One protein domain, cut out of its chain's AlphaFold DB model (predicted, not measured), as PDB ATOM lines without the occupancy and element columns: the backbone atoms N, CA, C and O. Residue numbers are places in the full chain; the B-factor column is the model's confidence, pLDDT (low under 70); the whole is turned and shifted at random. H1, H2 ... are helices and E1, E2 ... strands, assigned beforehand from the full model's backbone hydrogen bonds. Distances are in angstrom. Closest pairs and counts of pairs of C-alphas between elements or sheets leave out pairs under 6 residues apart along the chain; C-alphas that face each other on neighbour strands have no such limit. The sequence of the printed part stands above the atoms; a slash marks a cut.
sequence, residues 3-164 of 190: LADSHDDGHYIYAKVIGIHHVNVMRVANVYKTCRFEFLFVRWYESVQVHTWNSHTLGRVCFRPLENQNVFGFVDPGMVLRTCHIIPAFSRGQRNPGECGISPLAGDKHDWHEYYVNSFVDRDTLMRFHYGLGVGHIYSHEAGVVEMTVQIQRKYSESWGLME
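Overview. This is residues 3 to 164 of the 190 residues of an uncharacterized protein of Suillus luteus UH-Slu-Lm8-n1 (UniProt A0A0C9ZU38). Look for a long two-stranded hairpin, E1 and E2, whose open end widens into a small, strongly twisted antiparallel sheet, with E4 beside E2 and then E3, E6 and E5 side by side beyond. A long loop, residues 89 to 114, joins E5 to E6; H1 is a short helix near the sheet, and H2 lies well away from it, with residues 154 to 164 sticking out free. The printed part has 162 residues, with six named strands followed by two named helices; under half of the residues are in named elements, and the class is mixed, helices and strands. E1, E2 and E3 form a meander, each strand the antiparallel neighbour of the one before. The whole is loose, with a radius of gyration of the C-alphas of 18.9 A, and spans 57 by 44 by 27 A.

Along the chain. Start at C-alpha 3; residues 3 to 14 hold no named element. Find C-alpha 15 at (43.944, -12.541, -22.584), where E1 begins; it runs to residue 27 over 30.4 A and bends by 75 degrees at residue 18. E2, residues 30 to 49, covers 49.0 A and bends by 90 degrees at residue 33; find its last C-alpha at (49.865, -26.080, -17.400). Next come E3 at residues 59 to 63, E4 at 72 to 75, E5 at 85 to 88 and E6 at 115 to 118. H1 holds residues 123 to 129, and H2, residues 145 to 162, runs 25.2 A to C-alpha 162 at (20.578, -7.529, -47.910).

Arrangement. Begin at E2, which has three neighbours in this branched sheet: E1 lies on one side, beside residues 30 to 45, and on the other side lie E4, beside 39 to 44, and E3, beside 45 to 49. In the hairpin of E1 and E2, look at N 23 and O 37, 2.8 A apart and within hydrogen-bond range. For E2 and E4, antiparallel, N 42 and O 73 are 2.9 A apart; for the hairpin of E2 and E3, N 46 and O 62 are 2.8 A apart. E6 lies on the other side of E3 from E2, beside residues 59 to 62, and is antiparallel to E3, with N 61 and O 115 at 2.8 A. E5 and E6 form another hairpin, with N 116 and O 87 at 2.8 A. H1 is not on the sheet, but only just, with 4 pairs of C-alphas within 10 A. H2 is not on the sheet, and is apart from H1. In both helices every O i to N i+4 pair is within hydrogen-bond range.

Size, cuts and confidence. The C-alphas farthest apart are those of Tyr 32 and Ser 55, at 59.4 A. The printed part has no cut. The links from E5 to E6 and from H1 to H2 are long. Mean pLDDT of the printed part is 80.3; look for values under 70 at residues 6 to 10, 30 and 131 to 164.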
ATOM      1  N   LEU A   3      37.890 -19.495 -27.387       87.56
ATOM      2  CA  LEU A   3      38.249 -20.829 -27.878       87.56
ATOM      3  C   LEU A   3      39.662 -20.801 -28.463       87.56
ATOM      4  O   LEU A   3      40.035 -19.833 -29.123       87.56
ATOM      5  N   ALA A   4      40.438 -21.845 -28.189       82.88
ATOM      6  CA  ALA A   4      41.703 -22.065 -28.873       82.88
ATOM      7  C   ALA A   4      41.459 -22.644 -30.271       82.88
ATOM      8  O   ALA A   4      40.506 -23.401 -30.479       82.88
ATOM      9  N   ASP A   5      42.346 -22.327 -31.212       74.44
ATOM     10  CA  ASP A   5      42.409 -23.065 -32.469       74.44
ATOM     11  C   ASP A   5      42.913 -24.492 -32.204       74.44
ATOM     12  O   ASP A   5      43.659 -24.740 -31.258       74.44
ATOM     13  N   SER A   6      42.519 -25.433 -33.065       58.75
ATOM     14  CA  SER A   6      42.741 -26.892 -32.954       58.75
ATOM     15  C   SER A   6      44.194 -27.385 -32.763       58.75
ATOM     16  O   SER A   6      44.410 -28.593 -32.707       58.75
ATOM     17  N   HIS A   7      45.180 -26.490 -32.687       52.12
ATOM     18  CA  HIS A   7      46.607 -26.788 -32.517       52.12
ATOM     19  C   HIS A   7      47.156 -26.515 -31.107       52.12
ATOM     20  O   HIS A   7      48.323 -26.815 -30.868       52.12
ATOM     21  N   ASP A   8      46.370 -25.940 -30.191       54.75
ATOM     22  CA  ASP A   8      46.811 -25.686 -28.813       54.75
ATOM     23  C   ASP A   8      46.345 -26.823 -27.884       54.75
ATOM     24  O   ASP A   8      45.189 -27.246 -27.939       54.75
ATOM     25  N   ASP A   9      47.218 -27.302 -26.990       54.16
ATOM     26  CA  ASP A   9      46.929 -28.412 -26.053       54.16
ATOM     27  C   ASP A   9      45.807 -28.077 -25.035       54.16
ATOM     28  O   ASP A   9      45.383 -28.924 -24.244       54.16
ATOM     29  N   GLY A  10      45.316 -26.831 -25.023       63.06
ATOM     30  CA  GLY A  10      44.224 -26.355 -24.178       63.06
ATOM     31  C   GLY A  10      43.012 -25.883 -24.981       63.06
ATOM     32  O   GLY A  10      43.146 -25.225 -26.001       63.06
ATOM     33  N   HIS A  11      41.803 -26.136 -24.471       77.88
ATOM     34  CA  HIS A  11      40.546 -25.752 -25.141       77.88
ATOM     35  C   HIS A  11      40.288 -24.239 -25.213       77.88
ATOM     36  O   HIS A  11      39.477 -23.781 -26.019       77.88
ATOM     37  N   TYR A  12      40.940 -23.464 -24.347       87.69
ATOM     38  CA  TYR A  12      40.698 -22.035 -24.220       87.69
ATOM     39  C   TYR A  12      42.001 -21.251 -24.191       87.69
ATOM     40  O   TYR A  12      42.933 -21.611 -23.472       87.69
ATOM     41  N   ILE A  13      41.995 -20.111 -24.875       92.50
ATOM     42  CA  ILE A  13      43.023 -19.081 -24.751       92.50
ATOM     43  C   ILE A  13      42.542 -17.947 -23.846       92.50
ATOM     44  O   ILE A  13      41.347 -17.642 -23.712       92.50
ATOM     45  N   TYR A  14      43.506 -17.293 -23.209       95.12
ATOM     46  CA  TYR A  14      43.261 -16.247 -22.230       95.12
ATOM     47  C   TYR A  14      43.984 -14.978 -22.641       95.12
ATOM     48  O   TYR A  14      45.108 -15.009 -23.140       95.12
ATOM     49  N   ALA A  15      43.349 -13.844 -22.369       96.81
ATOM     50  CA  ALA A  15      43.944 -12.541 -22.584       96.81
ATOM     51  C   ALA A  15      43.507 -11.582 -21.478       96.81
ATOM     52  O   ALA A  15      42.393 -11.683 -20.955       96.81
ATOM     53  N   LYS A  16      44.386 -10.646 -21.131       96.56
ATOM     54  CA  LYS A  16      44.055  -9.483 -20.311       96.56
ATOM     55  C   LYS A  16      43.609  -8.367 -21.245       96.56
ATOM     56  O   LYS A  16      44.364  -7.974 -22.130       96.56
ATOM     57  N   VAL A  17      42.399  -7.852 -21.048       96.81
ATOM     58  CA  VAL A  17      41.939  -6.659 -21.769       96.81
ATOM     59  C   VAL A  17      42.743  -5.460 -21.270       96.81
ATOM     60  O   VAL A  17      42.796  -5.210 -20.067       96.81
ATOM     61  N   ILE A  18      43.394  -4.757 -22.193       95.81
ATOM     62  CA  ILE A  18      44.113  -3.504 -21.934       95.81
ATOM     63  C   ILE A  18      43.171  -2.327 -22.182       95.81
ATOM     64  O   ILE A  18      43.141  -1.383 -21.397       95.81
ATOM     65  N   GLY A  19      42.389  -2.396 -23.261       95.94
ATOM     66  CA  GLY A  19      41.481  -1.332 -23.660       95.94
ATOM     67  C   GLY A  19      40.281  -1.845 -24.441       95.94
ATOM     68  O   GLY A  19      40.349  -2.867 -25.125       95.94
ATOM     69  N   ILE A  20      39.175  -1.115 -24.326       96.88
ATOM     70  CA  ILE A  20      37.954  -1.312 -25.106       96.88
ATOM     71  C   ILE A  20      37.824  -0.092 -26.003       96.88
ATOM     72  O   ILE A  20      37.757   1.037 -25.515       96.88
ATOM     73  N   HIS A  21      37.828  -0.315 -27.310       96.94
ATOM     74  CA  HIS A  21      37.875   0.748 -28.300       96.94
ATOM     75  C   HIS A  21      36.723   0.618 -29.287       96.94
ATOM     76  O   HIS A  21      36.151  -0.454 -29.481       96.94
ATOM     77  N   HIS A  22      36.406   1.732 -29.936       95.31
ATOM     78  CA  HIS A  22      35.546   1.745 -31.104       95.31
ATOM     79  C   HIS A  22      36.105   2.715 -32.142       95.31
ATOM     80  O   HIS A  22      36.788   3.682 -31.803       95.31
ATOM     81  N   VAL A  23      35.803   2.458 -33.407       93.56
ATOM     82  CA  VAL A  23      36.111   3.338 -34.534       93.56
ATOM     83  C   VAL A  23      34.867   3.502 -35.391       93.56
ATOM     84  O   VAL A  23      34.076   2.574 -35.537       93.56
ATOM     85  N   ASN A  24      34.688   4.685 -35.971       92.38
ATOM     86  CA  ASN A  24      33.648   4.918 -36.965       92.38
ATOM     87  C   ASN A  24      34.268   4.737 -38.350       92.38
ATOM     88  O   ASN A  24      35.139   5.506 -38.749       92.38
ATOM     89  N   VAL A  25      33.844   3.700 -39.065       88.94
ATOM     90  CA  VAL A  25      34.367   3.339 -40.383       88.94
ATOM     91  C   VAL A  25      33.405   3.839 -41.453       88.94
ATOM     92  O   VAL A  25      32.201   3.599 -41.372       88.94
ATOM     93  N   MET A  26      33.933   4.515 -42.470       87.88
ATOM     94  CA  MET A  26      33.193   4.858 -43.687       87.88
ATOM     95  C   MET A  26      33.593   3.893 -44.794       87.88
ATOM     96  O   MET A  26      34.780   3.668 -45.034       87.88
ATOM     97  N   ARG A  27      32.611   3.311 -45.485       79.50
ATOM     98  CA  ARG A  27      32.884   2.465 -46.650       79.50
ATOM     99  C   ARG A  27      33.085   3.373 -47.860       79.50
ATOM    100  O   ARG A  27      32.236   4.207 -48.133       79.50
ATOM    101  N   VAL A  28      34.158   3.168 -48.625       79.44
ATOM    102  CA  VAL A  28      34.465   3.980 -49.826       79.44
ATOM    103  C   VAL A  28      33.293   4.016 -50.821       79.44
ATOM    104  O   VAL A  28      33.043   5.041 -51.440       79.44
ATOM    105  N   ALA A  29      32.525   2.927 -50.923       74.94
ATOM    106  CA  ALA A  29      31.346   2.836 -51.788       74.94
ATOM    107  C   ALA A  29      30.086   3.543 -51.242       74.94
ATOM    108  O   ALA A  29      29.123   3.710 -51.981       74.94
ATOM    109  N   ASN A  30      30.060   3.926 -49.962       66.44
ATOM    110  CA  ASN A  30      28.934   4.628 -49.350       66.44
ATOM    111  C   ASN A  30      29.447   5.619 -48.294       66.44
ATOM    112  O   ASN A  30      29.422   5.362 -47.089       66.44
ATOM    113  N   VAL A  31      29.954   6.753 -48.783       70.25
ATOM    114  CA  VAL A  31      30.629   7.792 -47.983       70.25
ATOM    115  C   VAL A  31      29.673   8.475 -46.992       70.25
ATOM    116  O   VAL A  31      30.113   9.095 -46.032       70.25
ATOM    117  N   TYR A  32      28.360   8.320 -47.180       73.75
ATOM    118  CA  TYR A  32      27.337   8.965 -46.355       73.75
ATOM    119  C   TYR A  32      26.934   8.159 -45.116       73.75
ATOM    120  O   TYR A  32      26.199   8.669 -44.274       73.75
ATOM    121  N   LYS A  33      27.409   6.913 -44.974       80.12
ATOM    122  CA  LYS A  33      27.055   6.046 -43.846       80.12
ATOM    123  C   LYS A  33      28.298   5.609 -43.081       80.12
ATOM    124  O   LYS A  33      29.097   4.799 -43.552       80.12
ATOM    125  N   THR A  34      28.440   6.135 -41.868       85.06
ATOM    126  CA  THR A  34      29.426   5.663 -40.895       85.06
ATOM    127  C   THR A  34      28.881   4.432 -40.169       85.06
ATOM    128  O   THR A  34      27.707   4.368 -39.808       85.06
ATOM    129  N   CYS A  35      29.735   3.433 -39.954       86.38
ATOM    130  CA  CYS A  35      29.430   2.267 -39.132       86.38
ATOM    131  C   CYS A  35      30.383   2.232 -37.940       86.38
ATOM    132  O   CYS A  35      31.602   2.310 -38.114       86.38
ATOM    133  N   ARG A  36      29.837   2.117 -36.729       90.94
ATOM    134  CA  ARG A  36      30.635   1.948 -35.516       90.94
ATOM    135  C   ARG A  36      31.106   0.500 -35.423       90.94
ATOM    136  O   ARG A  36      30.295  -0.419 -35.446       90.94
ATOM    137  N   PHE A  37      32.411   0.319 -35.278       91.75
ATOM    138  CA  PHE A  37      33.056  -0.973 -35.097       91.75
ATOM    139  C   PHE A  37      33.776  -0.998 -33.751       91.75
ATOM    140  O   PHE A  37      34.532  -0.077 -33.447       91.75
ATOM    141  N   GLU A  38      33.540  -2.031 -32.945       95.69
ATOM    142  CA  GLU A  38      34.109  -2.174 -31.602       95.69
ATOM    143  C   GLU A  38      35.161  -3.280 -31.579       95.69
ATOM    144  O   GLU A  38      35.011  -4.308 -32.235       95.69
ATOM    145  N   PHE A  39      36.233  -3.072 -30.819       96.56
ATOM    146  CA  PHE A  39      37.285  -4.067 -30.648       96.56
ATOM    147  C   PHE A  39      37.968  -3.934 -29.291       96.56
ATOM    148  O   PHE A  39      38.078  -2.853 -28.706       96.56
ATOM    149  N   LEU A  40      38.458  -5.060 -28.790       97.81
ATOM    150  CA  LEU A  40      39.255  -5.137 -27.578       97.81
ATOM    151  C   LEU A  40      40.730  -5.129 -27.956       97.81
ATOM    152  O   LEU A  40      41.152  -5.931 -28.785       97.81
ATOM    153  N   PHE A  41      41.522  -4.276 -27.317       97.25
ATOM    154  CA  PHE A  41      42.975  -4.381 -27.332       97.25
ATOM    155  C   PHE A  41      43.413  -5.229 -26.138       97.25
ATOM    156  O   PHE A  41      43.081  -4.914 -24.991       97.25
ATOM    157  N   VAL A  42      44.111  -6.332 -26.396       97.12
ATOM    158  CA  VAL A  42      44.401  -7.355 -25.385       97.12
ATOM    159  C   VAL A  42      45.883  -7.712 -25.323       97.12
ATOM    160  O   VAL A  42      46.605  -7.580 -26.309       97.12
ATOM    161  N   ARG A  43      46.318  -8.217 -24.164       96.62
ATOM    162  CA  ARG A  43      47.606  -8.893 -23.953       96.62
ATOM    163  C   ARG A  43      47.380 -10.384 -23.765       96.62
ATOM    164  O   ARG A  43      46.616 -10.775 -22.879       96.62
ATOM    165  N   TRP A  44      48.048 -11.205 -24.558       96.56
ATOM    166  CA  TRP A  44      47.865 -12.650 -24.549       96.56
ATOM    167  C   TRP A  44      48.628 -13.329 -23.416       96.56
ATOM    168  O   TRP A  44      49.777 -12.996 -23.113       96.56
ATOM    169  N   TYR A  45      47.976 -14.325 -22.825       95.69
ATOM    170  CA  TYR A  45      48.642 -15.324 -22.009       95.69
ATOM    171  C   TYR A  45      49.066 -16.522 -22.872       95.69
ATOM    172  O   TYR A  45      48.527 -16.751 -23.956       95.69
ATOM    173  N   GLU A  46      50.014 -17.302 -22.374       93.62
ATOM    174  CA  GLU A  46      50.381 -18.623 -22.879       93.62
ATOM    175  C   GLU A  46      50.145 -19.687 -21.801       93.62
ATOM    176  O   GLU A  46      50.201 -19.398 -20.599       93.62
ATOM    177  N   SER A  47      49.817 -20.907 -22.229       91.88
ATOM    178  CA  SER A  47      49.564 -22.028 -21.324       91.88
ATOM    179  C   SER A  47      50.879 -22.552 -20.758       91.88
ATOM    180  O   SER A  47      51.792 -22.894 -21.502       91.88
ATOM    181  N   VAL A  48      50.968 -22.633 -19.431       93.31
ATOM    182  CA  VAL A  48      52.086 -23.277 -18.720       93.31
ATOM    183  C   VAL A  48      51.682 -24.674 -18.268       93.31
ATOM    184  O   VAL A  48      52.490 -25.598 -18.233       93.31
ATOM    185  N   GLN A  49      50.420 -24.822 -17.865       90.12
ATOM    186  CA  GLN A  49      49.865 -26.080 -17.400       90.12
ATOM    187  C   GLN A  49      48.370 -26.120 -17.689       90.12
ATOM    188  O   GLN A  49      47.630 -25.214 -17.304       90.12
ATOM    189  N   VAL A  50      47.915 -27.216 -18.286       85.94
ATOM    190  CA  VAL A  50      46.493 -27.456 -18.527       85.94
ATOM    191  C   VAL A  50      45.806 -27.917 -17.240       85.94
ATOM    192  O   VAL A  50      46.383 -28.623 -16.408       85.94
ATOM    193  N   HIS A  51      44.558 -27.490 -17.059       83.38
ATOM    194  CA  HIS A  51      43.724 -27.932 -15.948       83.38
ATOM    195  C   HIS A  51      43.475 -29.443 -16.027       83.38
ATOM    196  O   HIS A  51      43.031 -29.931 -17.064       83.38
ATOM    197  N   THR A  52      43.730 -30.179 -14.943       83.56
ATOM    198  CA  THR A  52      43.538 -31.636 -14.914       83.56
ATOM    199  C   THR A  52      42.738 -32.057 -13.688       83.56
ATOM    200  O   THR A  52      43.199 -31.937 -12.551       83.56
ATOM    201  N   TRP A  53      41.556 -32.634 -13.927       81.62
ATOM    202  CA  TRP A  53      40.675 -33.121 -12.865       81.62
ATOM    203  C   TRP A  53      41.284 -34.279 -12.077       81.62
ATOM    204  O   TRP A  53      41.237 -34.264 -10.857       81.62
ATOM    205  N   ASN A  54      41.931 -35.244 -12.734       83.19
ATOM    206  CA  ASN A  54      42.455 -36.437 -12.053       83.19
ATOM    207  C   ASN A  54      43.559 -36.131 -11.032       83.19
ATOM    208  O   ASN A  54      43.703 -36.844 -10.043       83.19
ATOM    209  N   SER A  55      44.352 -35.089 -11.276       83.94
ATOM    210  CA  SER A  55      45.446 -34.671 -10.394       83.94
ATOM    211  C   SER A  55      45.083 -33.459  -9.530       83.94
ATOM    212  O   SER A  55      45.945 -32.947  -8.818       83.94
ATOM    213  N   HIS A  56      43.822 -33.004  -9.576       82.81
ATOM    214  CA  HIS A  56      43.338 -31.789  -8.909       82.81
ATOM    215  C   HIS A  56      44.223 -30.560  -9.180       82.81
ATOM    216  O   HIS A  56      44.407 -29.699  -8.316       82.81
ATOM    217  N   THR A  57      44.799 -30.472 -10.380       85.62
ATOM    218  CA  THR A  57      45.700 -29.379 -10.730       85.62
ATOM    219  C   THR A  57      44.954 -28.278 -11.465       85.62
ATOM    220  O   THR A  57      44.252 -28.491 -12.456       85.62
ATOM    221  N   LEU A  58      45.117 -27.051 -10.976       89.69
ATOM    222  CA  LEU A  58      44.533 -25.882 -11.612       89.69
ATOM    223  C   LEU A  58      45.327 -25.503 -12.870       89.69
ATOM    224  O   LEU A  58      46.546 -25.690 -12.918       89.69
ATOM    225  N   GLY A  59      44.641 -24.969 -13.883       92.00
ATOM    226  CA  GLY A  59      45.316 -24.459 -15.074       92.00
ATOM    227  C   GLY A  59      46.219 -23.284 -14.703       92.00
ATOM    228  O   GLY A  59      45.841 -22.457 -13.868       92.00
ATOM    229  N   ARG A  60      47.406 -23.215 -15.302       94.69
ATOM    230  CA  ARG A  60      48.352 -22.113 -15.117       94.69
ATOM    231  C   ARG A  60      48.716 -21.492 -16.447       94.69
ATOM    232  O   ARG A  60      48.917 -22.192 -17.437       94.69
ATOM    233  N   VAL A  61      48.842 -20.178 -16.430       96.00
ATOM    234  CA  VAL A  61      49.196 -19.364 -17.585       96.00
ATOM    235  C   VAL A  61      50.233 -18.318 -17.198       96.00
ATOM    236  O   VAL A  61      50.313 -17.917 -16.038       96.00
ATOM    237  N   CYS A  62      51.004 -17.829 -18.156       96.31
ATOM    238  CA  CYS A  62      51.897 -16.685 -17.974       96.31
ATOM    239  C   CYS A  62      51.720 -15.690 -19.122       96.31
ATOM    240  O   CYS A  62      51.121 -16.005 -20.147       96.31
ATOM    241  N   PHE A  63      52.171 -14.449 -18.938       95.88
ATOM    242  CA  PHE A  63      52.192 -13.503 -20.051       95.88
ATOM    243  C   PHE A  63      53.311 -13.858 -21.017       95.88
ATOM    244  O   PHE A  63      54.459 -14.021 -20.588       95.88
ATOM    245  N   ARG A  64      52.994 -13.833 -22.316       94.19
ATOM    246  CA  ARG A  64      54.013 -13.918 -23.362       94.19
ATOM    247  C   ARG A  64      55.078 -12.827 -23.148       94.19
ATOM    248  O   ARG A  64      54.729 -11.720 -22.709       94.19
ATOM    249  N   PRO A  65      56.364 -13.113 -23.420       90.06
ATOM    250  CA  PRO A  65      57.422 -12.104 -23.386       90.06
ATOM    251  C   PRO A  65      57.080 -10.901 -24.273       90.06
ATOM    252  O   PRO A  65      56.457 -11.068 -25.321       90.06
ATOM    253  N   LEU A  66      57.460  -9.692 -23.854       90.25
ATOM    254  CA  LEU A  66      57.125  -8.463 -24.590       90.25
ATOM    255  C   LEU A  66      57.877  -8.353 -25.924       90.25
ATOM    256  O   LEU A  66      57.433  -7.641 -26.818       90.25
ATOM    257  N   GLU A  67      58.971  -9.096 -26.079       88.12
ATOM    258  CA  GLU A  67      59.741  -9.230 -27.314       88.12
ATOM    259  C   GLU A  67      59.007 -10.078 -28.366       88.12
ATOM    260  O   GLU A  67      59.363 -10.066 -29.545       88.12
ATOM    261  N   ASN A  68      57.978 -10.830 -27.958       90.06
ATOM    262  CA  ASN A  68      57.183 -11.646 -28.863       90.06
ATOM    263  C   ASN A  68      56.237 -10.762 -29.689       90.06
ATOM    264  O   ASN A  68      55.426 -10.016 -29.144       90.06
ATOM    265  N   GLN A  69      56.275 -10.912 -31.014       89.62
ATOM    266  CA  GLN A  69      55.418 -10.165 -31.946       89.62
ATOM    267  C   GLN A  69      53.916 -10.381 -31.693       89.62
ATOM    268  O   GLN A  69      53.113  -9.490 -31.949       89.62
ATOM    269  N   ASN A  70      53.538 -11.531 -31.129       90.50
ATOM    270  CA  ASN A  70      52.154 -11.918 -30.859       90.50
ATOM    271  C   ASN A  70      51.775 -11.758 -29.374       90.50
ATOM    272  O   ASN A  70      50.963 -12.530 -28.853       90.50
ATOM    273  N   VAL A  71      52.404 -10.819 -28.659       94.50
ATOM    274  CA  VAL A  71      52.091 -10.530 -27.247       94.50
ATOM    275  C   VAL A  71      50.797  -9.731 -27.088       94.50
ATOM    276  O   VAL A  71      50.056  -9.943 -26.127       94.50
ATOM    277  N   PHE A  72      50.493  -8.858 -28.047       96.19
ATOM    278  CA  PHE A  72      49.256  -8.086 -28.094       96.19
ATOM    279  C   PHE A  72      48.366  -8.543 -29.247       96.19
ATOM    280  O   PHE A  72      48.822  -9.194 -30.184       96.19
ATOM    281  N   GLY A  73      47.088  -8.190 -29.190       95.38
ATOM    282  CA  GLY A  73      46.168  -8.425 -30.292       95.38
ATOM    283  C   GLY A  73      44.908  -7.586 -30.204       95.38
ATOM    284  O   GLY A  73      44.637  -6.935 -29.192       95.38
ATOM    285  N   PHE A  74      44.135  -7.643 -31.283       96.19
ATOM    286  CA  PHE A  74      42.789  -7.098 -31.345       96.19
ATOM    287  C   PHE A  74      41.782  -8.239 -31.400       96.19
ATOM    288  O   PHE A  74      41.984  -9.216 -32.119       96.19
ATOM    289  N   VAL A  75      40.715  -8.122 -30.618       95.94
ATOM    290  CA  VAL A  75      39.684  -9.151 -30.482       95.94
ATOM    291  C   VAL A  75      38.316  -8.524 -30.717       95.94
ATOM    292  O   VAL A  75      37.988  -7.507 -30.107       95.94
ATOM    293  N   ASP A  76      37.514  -9.153 -31.574       94.50
ATOM    294  CA  ASP A  76      36.081  -8.870 -31.685       94.50
ATOM    295  C   ASP A  76      35.404  -9.228 -30.345       94.50
ATOM    296  O   ASP A  76      35.520 -10.379 -29.902       94.50
ATOM    297  N   PRO A  77      34.710  -8.288 -29.671       95.00
ATOM    298  CA  PRO A  77      34.009  -8.565 -28.423       95.00
ATOM    299  C   PRO A  77      33.036  -9.748 -28.525       95.00
ATOM    300  O   PRO A  77      32.872 -10.476 -27.548       95.00
ATOM    301  N   GLY A  78      32.443  -9.987 -29.702       93.00
ATOM    302  CA  GLY A  78      31.546 -11.116 -29.958       93.00
ATOM    303  C   GLY A  78      32.225 -12.490 -29.901       93.00
ATOM    304  O   GLY A  78      31.545 -13.497 -29.730       93.00
ATOM    305  N   MET A  79      33.558 -12.543 -29.986       91.62
ATOM    306  CA  MET A  79      34.346 -13.778 -29.878       91.62
ATOM    307  C   MET A  79      34.742 -14.114 -28.434       91.62
ATOM    308  O   MET A  79      35.309 -15.178 -28.165       91.62
ATOM    309  N   VAL A  80      34.472 -13.220 -27.478       93.19
ATOM    310  CA  VAL A  80      34.771 -13.464 -26.067       93.19
ATOM    311  C   VAL A  80      33.722 -14.397 -25.481       93.19
ATOM    312  O   VAL A  80      32.560 -14.036 -25.335       93.19
ATOM    313  N   LEU A  81      34.149 -15.588 -25.058       90.06
ATOM    314  CA  LEU A  81      33.256 -16.542 -24.402       90.06
ATOM    315  C   LEU A  81      32.798 -16.044 -23.032       90.06
ATOM    316  O   LEU A  81      31.630 -16.173 -22.672       90.06
ATOM    317  N   ARG A  82      33.753 -15.557 -22.230       89.12
ATOM    318  CA  ARG A  82      33.514 -15.093 -20.858       89.12
ATOM    319  C   ARG A  82      34.719 -14.349 -20.290       89.12
ATOM    320  O   ARG A  82      35.873 -14.569 -20.692       89.12
ATOM    321  N   THR A  83      34.449 -13.550 -19.268       91.69
ATOM    322  CA  THR A  83      35.448 -13.121 -18.285       91.69
ATOM    323  C   THR A  83      35.866 -14.306 -17.414       91.69
ATOM    324  O   THR A  83      35.043 -15.131 -17.028       91.69
ATOM    325  N   CYS A  84      37.153 -14.390 -17.094       91.56
ATOM    326  CA  CYS A  84      37.719 -15.416 -16.225       91.56
ATOM    327  C   CYS A  84      38.500 -14.766 -15.085       91.56
ATOM    328  O   CYS A  84      39.113 -13.713 -15.270       91.56
ATOM    329  N   HIS A  85      38.511 -15.411 -13.922       94.06
ATOM    330  CA  HIS A  85      39.292 -14.937 -12.789       94.06
ATOM    331  C   HIS A  85      40.708 -15.518 -12.865       94.06
ATOM    332  O   HIS A  85      40.910 -16.726 -12.731       94.06
ATOM    333  N   ILE A  86      41.676 -14.640 -13.120       95.75
ATOM    334  CA  ILE A  86      43.099 -14.967 -13.209       95.75
ATOM    335  C   ILE A  86      43.768 -14.516 -11.910       95.75
ATOM    336  O   ILE A  86      43.723 -13.335 -11.572       95.75
ATOM    337  N   ILE A  87      44.359 -15.457 -11.177       96.00
ATOM    338  CA  ILE A  87      44.908 -15.225  -9.838       96.00
ATOM    339  C   ILE A  87      46.432 -15.343  -9.900       96.00
ATOM    340  O   ILE A  87      46.924 -16.390 -10.312       96.00
ATOM    341  N   PRO A  88      47.200 -14.329  -9.473       96.75
ATOM    342  CA  PRO A  88      48.649 -14.443  -9.355       96.75
ATOM    343  C   PRO A  88      49.106 -15.689  -8.593       96.75
ATOM    344  O   PRO A  88      48.617 -15.975  -7.498       96.75
ATOM    345  N   ALA A  89      50.084 -16.416  -9.130       96.12
ATOM    346  CA  ALA A  89      50.745 -17.481  -8.391       96.12
ATOM    347  C   ALA A  89      51.765 -16.869  -7.420       96.12
ATOM    348  O   ALA A  89      52.962 -16.855  -7.694       96.12
ATOM    349  N   PHE A  90      51.285 -16.360  -6.279       95.06
ATOM    350  CA  PHE A  90      52.103 -15.608  -5.317       95.06
ATOM    351  C   PHE A  90      53.392 -16.335  -4.896       95.06
ATOM    352  O   PHE A  90      54.443 -15.717  -4.747       95.06
ATOM    353  N   SER A  91      53.336 -17.662  -4.769       94.69
ATOM    354  CA  SER A  91      54.487 -18.499  -4.412       94.69
ATOM    355  C   SER A  91      55.593 -18.550  -5.472       94.69
ATOM    356  O   SER A  91      56.703 -18.962  -5.154       94.69
ATOM    357  N   ARG A  92      55.312 -18.148  -6.717       93.31
ATOM    358  CA  ARG A  92      56.280 -18.121  -7.826       93.31
ATOM    359  C   ARG A  92      56.988 -16.779  -7.981       93.31
ATOM    360  O   ARG A  92      57.905 -16.683  -8.785       93.31
ATOM    361  N   GLY A  93      56.593 -15.773  -7.203       93.38
ATOM    362  CA  GLY A  93      57.217 -14.456  -7.216       93.38
ATOM    363  C   GLY A  93      56.761 -13.552  -8.363       93.38
ATOM    364  O   GLY A  93      56.126 -13.971  -9.340       93.38
ATOM    365  N   GLN A  94      57.078 -12.269  -8.205       92.88
ATOM    366  CA  GLN A  94      56.873 -11.254  -9.233       92.88
ATOM    367  C   GLN A  94      57.917 -11.415 -10.332       92.88
ATOM    368  O   GLN A  94      59.066 -11.731 -10.040       92.88
ATOM    369  N   ARG A  95      57.514 -11.168 -11.578       89.94
ATOM    370  CA  ARG A  95      58.391 -11.297 -12.745       89.94
ATOM    371  C   ARG A  95      59.463 -10.212 -12.781       89.94
ATOM    372  O   ARG A  95      60.602 -10.505 -13.118       89.94
ATOM    373  N   ASN A  96      59.087  -8.990 -12.408       84.88
ATOM    374  CA  ASN A  96      59.943  -7.805 -12.455       84.88
ATOM    375  C   ASN A  96      60.061  -7.181 -11.046       84.88
ATOM    376  O   ASN A  96      59.493  -6.115 -10.791       84.88
ATOM    377  N   PRO A  97      60.710  -7.855 -10.075       76.94
ATOM    378  CA  PRO A  97      60.786  -7.365  -8.703       76.94
ATOM    379  C   PRO A  97      61.719  -6.150  -8.614       76.94
ATOM    380  O   PRO A  97      62.925  -6.260  -8.801       76.94
ATOM    381  N   GLY A  98      61.166  -4.979  -8.295       74.25
ATOM    382  CA  GLY A  98      61.953  -3.756  -8.082       74.25
ATOM    383  C   GLY A  98      62.411  -3.034  -9.356       74.25
ATOM    384  O   GLY A  98      62.972  -1.946  -9.253       74.25
ATOM    385  N   GLU A  99      62.123  -3.577 -10.538       73.31
ATOM    386  CA  GLU A  99      62.359  -2.908 -11.819       73.31
ATOM    387  C   GLU A  99      61.157  -2.039 -12.228       73.31
ATOM    388  O   GLU A  99      59.996  -2.314 -11.898       73.31
ATOM    389  N   CYS A 100      61.421  -0.954 -12.962       73.31
ATOM    390  CA  CYS A 100      60.367  -0.270 -13.704       73.31
ATOM    391  C   CYS A 100      59.992  -1.154 -14.896       73.31
ATOM    392  O   CYS A 100      60.862  -1.478 -15.698       73.31
ATOM    393  N   GLY A 101      58.717  -1.542 -15.003       79.56
ATOM    394  CA  GLY A 101      58.217  -2.280 -16.168       79.56
ATOM    395  C   GLY A 101      58.574  -1.583 -17.485       79.56
ATOM    396  O   GLY A 101      58.727  -0.360 -17.530       79.56
ATOM    397  N   ILE A 102      58.700  -2.368 -18.549       84.62
ATOM    398  CA  ILE A 102      59.108  -1.928 -19.883       84.62
ATOM    399  C   ILE A 102      58.055  -0.990 -20.483       84.62
ATOM    400  O   ILE A 102      58.398   0.001 -21.127       84.62
ATOM    401  N   SER A 103      56.766  -1.286 -20.287       85.81
ATOM    402  CA  SER A 103      55.678  -0.543 -20.919       85.81
ATOM    403  C   SER A 103      54.534  -0.271 -19.942       85.81
ATOM    404  O   SER A 103      53.796  -1.188 -19.570       85.81
ATOM    405  N   PRO A 104      54.279   1.007 -19.599       85.25
ATOM    406  CA  PRO A 104      53.118   1.383 -18.795       85.25
ATOM    407  C   PRO A 104      51.792   0.897 -19.394       85.25
ATOM    408  O   PRO A 104      50.892   0.513 -18.652       85.25
ATOM    409  N   LEU A 105      51.692   0.856 -20.730       87.38
ATOM    410  CA  LEU A 105      50.515   0.362 -21.449       87.38
ATOM    411  C   LEU A 105      50.292  -1.140 -21.217       87.38
ATOM    412  O   LEU A 105      49.159  -1.582 -21.051       87.38
ATOM    413  N   ALA A 106      51.370  -1.927 -21.185       88.62
ATOM    414  CA  ALA A 106      51.300  -3.358 -20.897       88.62
ATOM    415  C   ALA A 106      50.989  -3.644 -19.417       88.62
ATOM    416  O   ALA A 106      50.485  -4.724 -19.084       88.62
ATOM    417  N   GLY A 107      51.306  -2.684 -18.539       88.81
ATOM    418  CA  GLY A 107      51.169  -2.799 -17.091       88.81
ATOM    419  C   GLY A 107      52.089  -3.863 -16.487       88.81
ATOM    420  O   GLY A 107      51.736  -4.466 -15.478       88.81
ATOM    421  N   ASP A 108      53.241  -4.112 -17.112       90.75
ATOM    422  CA  ASP A 108      54.121  -5.257 -16.847       90.75
ATOM    423  C   ASP A 108      54.949  -5.138 -15.559       90.75
ATOM    424  O   ASP A 108      55.465  -6.126 -15.039       90.75
ATOM    425  N   LYS A 109      55.011  -3.937 -14.977       90.06
ATOM    426  CA  LYS A 109      55.613  -3.694 -13.656       90.06
ATOM    427  C   LYS A 109      55.024  -4.588 -12.556       90.06
ATOM    428  O   LYS A 109      55.709  -4.923 -11.597       90.06
ATOM    429  N   HIS A 110      53.744  -4.934 -12.666       89.19
ATOM    430  CA  HIS A 110      53.027  -5.714 -11.655       89.19
ATOM    431  C   HIS A 110      52.796  -7.165 -12.082       89.19
ATOM    432  O   HIS A 110      51.950  -7.851 -11.501       89.19
ATOM    433  N   ASP A 111      53.530  -7.632 -13.093       93.62
ATOM    434  CA  ASP A 111      53.390  -8.993 -13.575       93.62
ATOM    435  C   ASP A 111      53.983 -10.004 -12.591       93.62
ATOM    436  O   ASP A 111      55.055  -9.824 -12.010       93.62
ATOM    437  N   TRP A 112      53.289 -11.123 -12.458       95.38
ATOM    438  CA  TRP A 112      53.769 -12.334 -11.814       95.38
ATOM    439  C   TRP A 112      54.342 -13.284 -12.856       95.38
ATOM    440  O   TRP A 112      53.968 -13.223 -14.030       95.38
ATOM    441  N   HIS A 113      55.245 -14.169 -12.427       95.50
ATOM    442  CA  HIS A 113      55.800 -15.186 -13.323       95.50
ATOM    443  C   HIS A 113      54.703 -16.055 -13.935       95.50
ATOM    444  O   HIS A 113      54.750 -16.370 -15.120       95.50
ATOM    445  N   GLU A 114      53.697 -16.403 -13.136       97.31
ATOM    446  CA  GLU A 114      52.575 -17.222 -13.561       97.31
ATOM    447  C   GLU A 114      51.300 -16.850 -12.806       97.31
ATOM    448  O   GLU A 114      51.322 -16.217 -11.745       97.31
ATOM    449  N   TYR A 115      50.180 -17.312 -13.345       97.50
ATOM    450  CA  TYR A 115      48.847 -17.102 -12.827       97.50
ATOM    451  C   TYR A 115      48.042 -18.389 -12.908       97.50
ATOM    452  O   TYR A 115      48.163 -19.158 -13.859       97.50
ATOM    453  N   TYR A 116      47.169 -18.596 -11.936       96.19
ATOM    454  CA  TYR A 116      46.164 -19.639 -11.950       96.19
ATOM    455  C   TYR A 116      44.902 -19.173 -12.674       96.19
ATOM    456  O   TYR A 116      44.405 -18.070 -12.437       96.19
ATOM    457  N   VAL A 117      44.343 -20.046 -13.507       94.50
ATOM    458  CA  VAL A 117      43.015 -19.871 -14.098       94.50
ATOM    459  C   VAL A 117      41.998 -20.489 -13.152       94.50
ATOM    460  O   VAL A 117      41.937 -21.708 -13.017       94.50
ATOM    461  N   ASN A 118      41.202 -19.666 -12.476       92.88
ATOM    462  CA  ASN A 118      40.226 -20.168 -11.520       92.88
ATOM    463  C   ASN A 118      38.990 -20.730 -12.241       92.88
ATOM    464  O   ASN A 118      38.192 -19.977 -12.800       92.88
ATOM    465  N   SER A 119      38.821 -22.052 -12.191       88.44
ATOM    466  CA  SER A 119      37.660 -22.761 -12.741       88.44
ATOM    467  C   SER A 119      36.450 -22.782 -11.799       88.44
ATOM    468  O   SER A 119      35.349 -23.088 -12.238       88.44
ATOM    469  N   PHE A 120      36.615 -22.415 -10.525       88.88
ATOM    470  CA  PHE A 120      35.589 -22.536  -9.480       88.88
ATOM    471  C   PHE A 120      34.859 -21.223  -9.166       88.88
ATOM    472  O   PHE A 120      34.236 -21.097  -8.115       88.88
ATOM    473  N   VAL A 121      34.951 -20.224 -10.047       88.75
ATOM    474  CA  VAL A 121      34.323 -18.906  -9.838       88.75
ATOM    475  C   VAL A 121      32.805 -19.025  -9.725       88.75
ATOM    476  O   VAL A 121      32.191 -18.417  -8.854       88.75
ATOM    477  N   ASP A 122      32.208 -19.815 -10.612       89.44
ATOM    478  CA  ASP A 122      30.786 -20.112 -10.638       89.44
ATOM    479  C   ASP A 122      30.545 -21.471 -11.310       89.44
ATOM    480  O   ASP A 122      31.460 -22.107 -11.841       89.44
ATOM    481  N   ARG A 123      29.287 -21.927 -11.276       87.19
ATOM    482  CA  ARG A 123      28.890 -23.213 -11.857       87.19
ATOM    483  C   ARG A 123      29.136 -23.257 -13.367       87.19
ATOM    484  O   ARG A 123      29.612 -24.271 -13.847       87.19
ATOM    485  N   ASP A 124      28.842 -22.185 -14.102       84.19
ATOM    486  CA  ASP A 124      29.008 -22.141 -15.567       84.19
ATOM    487  C   ASP A 124      30.477 -22.318 -15.969       84.19
ATOM    488  O   ASP A 124      30.808 -23.142 -16.819       84.19
ATOM    489  N   THR A 125      31.370 -21.592 -15.300       85.50
ATOM    490  CA  THR A 125      32.818 -21.668 -15.502       85.50
ATOM    491  C   THR A 125      33.315 -23.072 -15.185       85.50
ATOM    492  O   THR A 125      34.033 -23.650 -15.993       85.50
ATOM    493  N   LEU A 126      32.873 -23.658 -14.069       86.25
ATOM    494  CA  LEU A 126      33.225 -25.023 -13.688       86.25
ATOM    495  C   LEU A 126      32.792 -26.041 -14.753       86.25
ATOM    496  O   LEU A 126      33.595 -26.871 -15.181       86.25
ATOM    497  N   MET A 127      31.549 -25.943 -15.231       84.31
ATOM    498  CA  MET A 127      31.017 -26.857 -16.244       84.31
ATOM    499  C   MET A 127      31.741 -26.740 -17.591       84.31
ATOM    500  O   MET A 127      31.829 -27.736 -18.299       84.31
ATOM    501  N   ARG A 128      32.315 -25.578 -17.937       81.50
ATOM    502  CA  ARG A 128      33.151 -25.408 -19.145       81.50
ATOM    503  C   ARG A 128      34.462 -26.191 -19.087       81.50
ATOM    504  O   ARG A 128      34.947 -26.647 -20.113       81.50
ATOM    505  N   PHE A 129      35.044 -26.357 -17.900       81.50
ATOM    506  CA  PHE A 129      36.257 -27.163 -17.728       81.50
ATOM    507  C   PHE A 129      35.956 -28.661 -17.572       81.50
ATOM    508  O   PHE A 129      36.858 -29.484 -17.732       81.50
ATOM    509  N   HIS A 130      34.710 -29.037 -17.271       78.19
ATOM    510  CA  HIS A 130      34.263 -30.428 -17.219       78.19
ATOM    511  C   HIS A 130      33.707 -30.887 -18.570       78.19
ATOM    512  O   HIS A 130      32.543 -30.655 -18.904       78.19
ATOM    513  N   TYR A 131      34.537 -31.607 -19.323       68.31
ATOM    514  CA  TYR A 131      34.153 -32.175 -20.611       68.31
ATOM    515  C   TYR A 131      32.874 -33.026 -20.509       68.31
ATOM    516  O   TYR A 131      32.779 -33.930 -19.678       68.31
ATOM    517  N   GLY A 132      31.889 -32.734 -21.364       63.41
ATOM    518  CA  GLY A 132      30.684 -33.552 -21.549       63.41
ATOM    519  C   GLY A 132      29.617 -33.468 -20.451       63.41
ATOM    520  O   GLY A 132      28.581 -34.112 -20.586       63.41
ATOM    521  N   LEU A 133      29.822 -32.684 -19.386       66.19
ATOM    522  CA  LEU A 133      28.865 -32.600 -18.271       66.19
ATOM    523  C   LEU A 133      28.003 -31.328 -18.296       66.19
ATOM    524  O   LEU A 133      26.949 -31.285 -17.661       66.19
ATOM    525  N   GLY A 134      28.429 -30.283 -19.009       58.50
ATOM    526  CA  GLY A 134      27.688 -29.026 -19.107       58.50
ATOM    527  C   GLY A 134      26.599 -29.064 -20.181       58.50
ATOM    528  O   GLY A 134      26.902 -29.099 -21.373       58.50
ATOM    529  N   VAL A 135      25.327 -28.980 -19.780       57.38
ATOM    530  CA  VAL A 135      24.202 -28.773 -20.711       57.38
ATOM    531  C   VAL A 135      24.430 -27.466 -21.482       57.38
ATOM    532  O   VAL A 135      24.581 -26.415 -20.870       57.38
ATOM    533  N   GLY A 136      24.508 -27.531 -22.816       62.62
ATOM    534  CA  GLY A 136      24.820 -26.378 -23.679       62.62
ATOM    535  C   GLY A 136      26.317 -26.072 -23.872       62.62
ATOM    536  O   GLY A 136      26.655 -25.211 -24.678       62.62
ATOM    537  N   HIS A 137      27.223 -26.797 -23.204       55.66
ATOM    538  CA  HIS A 137      28.682 -26.614 -23.317       55.66
ATOM    539  C   HIS A 137      29.377 -27.648 -24.215       55.66
ATOM    540  O   HIS A 137      30.570 -27.522 -24.485       55.66
ATOM    541  N   ILE A 138      28.623 -28.626 -24.732       50.75
ATOM    542  CA  ILE A 138      29.081 -29.670 -25.668       50.75
ATOM    543  C   ILE A 138      29.814 -29.056 -26.881       50.75
ATOM    544  O   ILE A 138      30.800 -29.602 -27.363       50.75
ATOM    545  N   TYR A 139      29.404 -27.858 -27.299       51.19
ATOM    546  CA  TYR A 139      29.927 -27.150 -28.472       51.19
ATOM    547  C   TYR A 139      31.284 -26.460 -28.263       51.19
ATOM    548  O   TYR A 139      31.856 -25.948 -29.214       51.19
ATOM    549  N   SER A 140      31.832 -26.406 -27.045       50.38
ATOM    550  CA  SER A 140      33.140 -25.755 -26.823       50.38
ATOM    551  C   SER A 140      34.339 -26.637 -27.196       50.38
ATOM    552  O   SER A 140      35.475 -26.194 -27.048       50.38
ATOM    553  N   HIS A 141      34.106 -27.880 -27.637       53.12
ATOM    554  CA  HIS A 141      35.160 -28.893 -27.737       53.12
ATOM    555  C   HIS A 141      35.179 -29.697 -29.051       53.12
ATOM    556  O   HIS A 141      35.996 -30.608 -29.172       53.12
ATOM    557  N   GLU A 142      34.334 -29.379 -30.039       47.44
ATOM    558  CA  GLU A 142      34.409 -29.982 -31.380       47.44
ATOM    559  C   GLU A 142      35.079 -29.031 -32.379       47.44
ATOM    560  O   GLU A 142      34.709 -27.863 -32.500       47.44
ATOM    561  N   ALA A 143      36.039 -29.556 -33.148       47.19
ATOM    562  CA  ALA A 143      36.788 -28.827 -34.177       47.19
ATOM    563  C   ALA A 143      35.901 -28.171 -35.263       47.19
ATOM    564  O   ALA A 143      36.358 -27.273 -35.964       47.19
ATOM    565  N   GLY A 144      34.625 -28.564 -35.374       41.91
ATOM    566  CA  GLY A 144      33.656 -27.986 -36.312       41.91
ATOM    567  C   GLY A 144      33.104 -26.605 -35.923       41.91
ATOM    568  O   GLY A 144      32.407 -25.981 -36.722       41.91
ATOM    569  N   VAL A 145      33.395 -26.089 -34.721       49.84
ATOM    570  CA  VAL A 145      32.814 -24.816 -34.251       49.84
ATOM    571  C   VAL A 145      33.522 -23.584 -34.810       49.84
ATOM    572  O   VAL A 145      32.852 -22.580 -35.048       49.84
ATOM    573  N   VAL A 146      34.822 -23.660 -35.123       49.56
ATOM    574  CA  VAL A 146      35.529 -22.572 -35.833       49.56
ATOM    575  C   VAL A 146      34.908 -22.353 -37.215       49.56
ATOM    576  O   VAL A 146      34.719 -21.224 -37.655       49.56
ATOM    577  N   GLU A 147      34.498 -23.432 -37.880       42.91
ATOM    578  CA  GLU A 147      33.845 -23.359 -39.184       42.91
ATOM    579  C   GLU A 147      32.428 -22.770 -39.070       42.91
ATOM    580  O   GLU A 147      32.033 -21.936 -39.883       42.91
ATOM    581  N   MET A 148      31.689 -23.102 -38.006       41.22
ATOM    582  CA  MET A 148      30.342 -22.583 -37.757       41.22
ATOM    583  C   MET A 148      30.319 -21.100 -37.340       41.22
ATOM    584  O   MET A 148      29.449 -20.360 -37.797       41.22
ATOM    585  N   THR A 149      31.267 -20.623 -36.526       46.09
ATOM    586  CA  THR A 149      31.356 -19.196 -36.151       46.09
ATOM    587  C   THR A 149      31.803 -18.325 -37.323       46.09
ATOM    588  O   THR A 149      31.221 -17.261 -37.540       46.09
ATOM    589  N   VAL A 150      32.738 -18.810 -38.150       53.22
ATOM    590  CA  VAL A 150      33.134 -18.154 -39.407       53.22
ATOM    591  C   VAL A 150      31.959 -18.091 -40.391       53.22
ATOM    592  O   VAL A 150      31.743 -17.057 -41.026       53.22
ATOM    593  N   GLN A 151      31.148 -19.151 -40.493       41.31
ATOM    594  CA  GLN A 151      29.923 -19.162 -41.306       41.31
ATOM    595  C   GLN A 151      28.880 -18.160 -40.786       41.31
ATOM    596  O   GLN A 151      28.271 -17.446 -41.580       41.31
ATOM    597  N   ILE A 152      28.701 -18.052 -39.466       51.91
ATOM    598  CA  ILE A 152      27.785 -17.082 -38.850       51.91
ATOM    599  C   ILE A 152      28.268 -15.645 -39.097       51.91
ATOM    600  O   ILE A 152      27.471 -14.821 -39.536       51.91
ATOM    601  N   GLN A 153      29.556 -15.337 -38.919       52.56
ATOM    602  CA  GLN A 153      30.111 -14.010 -39.233       52.56
ATOM    603  C   GLN A 153      29.985 -13.657 -40.723       52.56
ATOM    604  O   GLN A 153      29.613 -12.529 -41.056       52.56
ATOM    605  N   ARG A 154      30.221 -14.614 -41.630       49.44
ATOM    606  CA  ARG A 154      30.024 -14.418 -43.076       49.44
ATOM    607  C   ARG A 154      28.546 -14.162 -43.400       49.44
ATOM    608  O   ARG A 154      28.238 -13.221 -44.124       49.44
ATOM    609  N   LYS A 155      27.633 -14.892 -42.757       40.12
ATOM    610  CA  LYS A 155      26.183 -14.704 -42.885       40.12
ATOM    611  C   LYS A 155      25.700 -13.372 -42.307       40.12
ATOM    612  O   LYS A 155      24.821 -12.754 -42.894       40.12
ATOM    613  N   TYR A 156      26.275 -12.889 -41.204       48.00
ATOM    614  CA  TYR A 156      25.998 -11.541 -40.695       48.00
ATOM    615  C   TYR A 156      26.515 -10.473 -41.668       48.00
ATOM    616  O   TYR A 156      25.769  -9.556 -41.990       48.00
ATOM    617  N   SER A 157      27.731 -10.617 -42.203       52.66
ATOM    618  CA  SER A 157      28.291  -9.725 -43.236       52.66
ATOM    619  C   SER A 157      27.413  -9.650 -44.499       52.66
ATOM    620  O   SER A 157      27.143  -8.563 -45.009       52.66
ATOM    621  N   GLU A 158      26.894 -10.790 -44.964       50.31
ATOM    622  CA  GLU A 158      25.993 -10.887 -46.121       50.31
ATOM    623  C   GLU A 158      24.573 -10.379 -45.810       50.31
ATOM    624  O   GLU A 158      23.979  -9.657 -46.610       50.31
ATOM    625  N   SER A 159      24.039 -10.680 -44.621       41.62
ATOM    626  CA  SER A 159      22.729 -10.203 -44.155       41.62
ATOM    627  C   SER A 159      22.695  -8.684 -43.976       41.62
ATOM    628  O   SER A 159      21.673  -8.059 -44.262       41.62
ATOM    629  N   TRP A 160      23.805  -8.074 -43.549       49.72
ATOM    630  CA  TRP A 160      23.972  -6.619 -43.540       49.72
ATOM    631  C   TRP A 160      23.918  -6.019 -44.954       49.72
ATOM    632  O   TRP A 160      23.438  -4.900 -45.108       49.72
ATOM    633  N   GLY A 161      24.349  -6.758 -45.984       46.50
ATOM    634  CA  GLY A 161      24.226  -6.352 -47.388       46.50
ATOM    635  C   GLY A 161      22.800  -6.433 -47.948       46.50
ATOM    636  O   GLY A 161      22.460  -5.670 -48.845       46.50
ATOM    637  N   LEU A 162      21.945  -7.313 -47.410       44.94
ATOM    638  CA  LEU A 162      20.578  -7.529 -47.910       44.94
ATOM    639  C   LEU A 162      19.533  -6.590 -47.271       44.94
ATOM    640  O   LEU A 162      18.548  -6.225 -47.912       44.94
ATOM    641  N   MET A 163      19.754  -6.150 -46.027       41.09
ATOM    642  CA  MET A 163      18.859  -5.218 -45.313       41.09
ATOM    643  C   MET A 163      18.838  -3.784 -45.885       41.09
ATOM    644  O   MET A 163      17.984  -2.989 -45.495       41.09
ATOM    645  N   GLU A 164      19.752  -3.433 -46.795       47.81
ATOM    646  CA  GLU A 164      19.793  -2.115 -47.451       47.81
ATOM    647  C   GLU A 164      18.885  -2.006 -48.690       47.81
ATOM    648  O   GLU A 164      18.672  -0.896 -49.167       47.81
TER     649      GLU A 164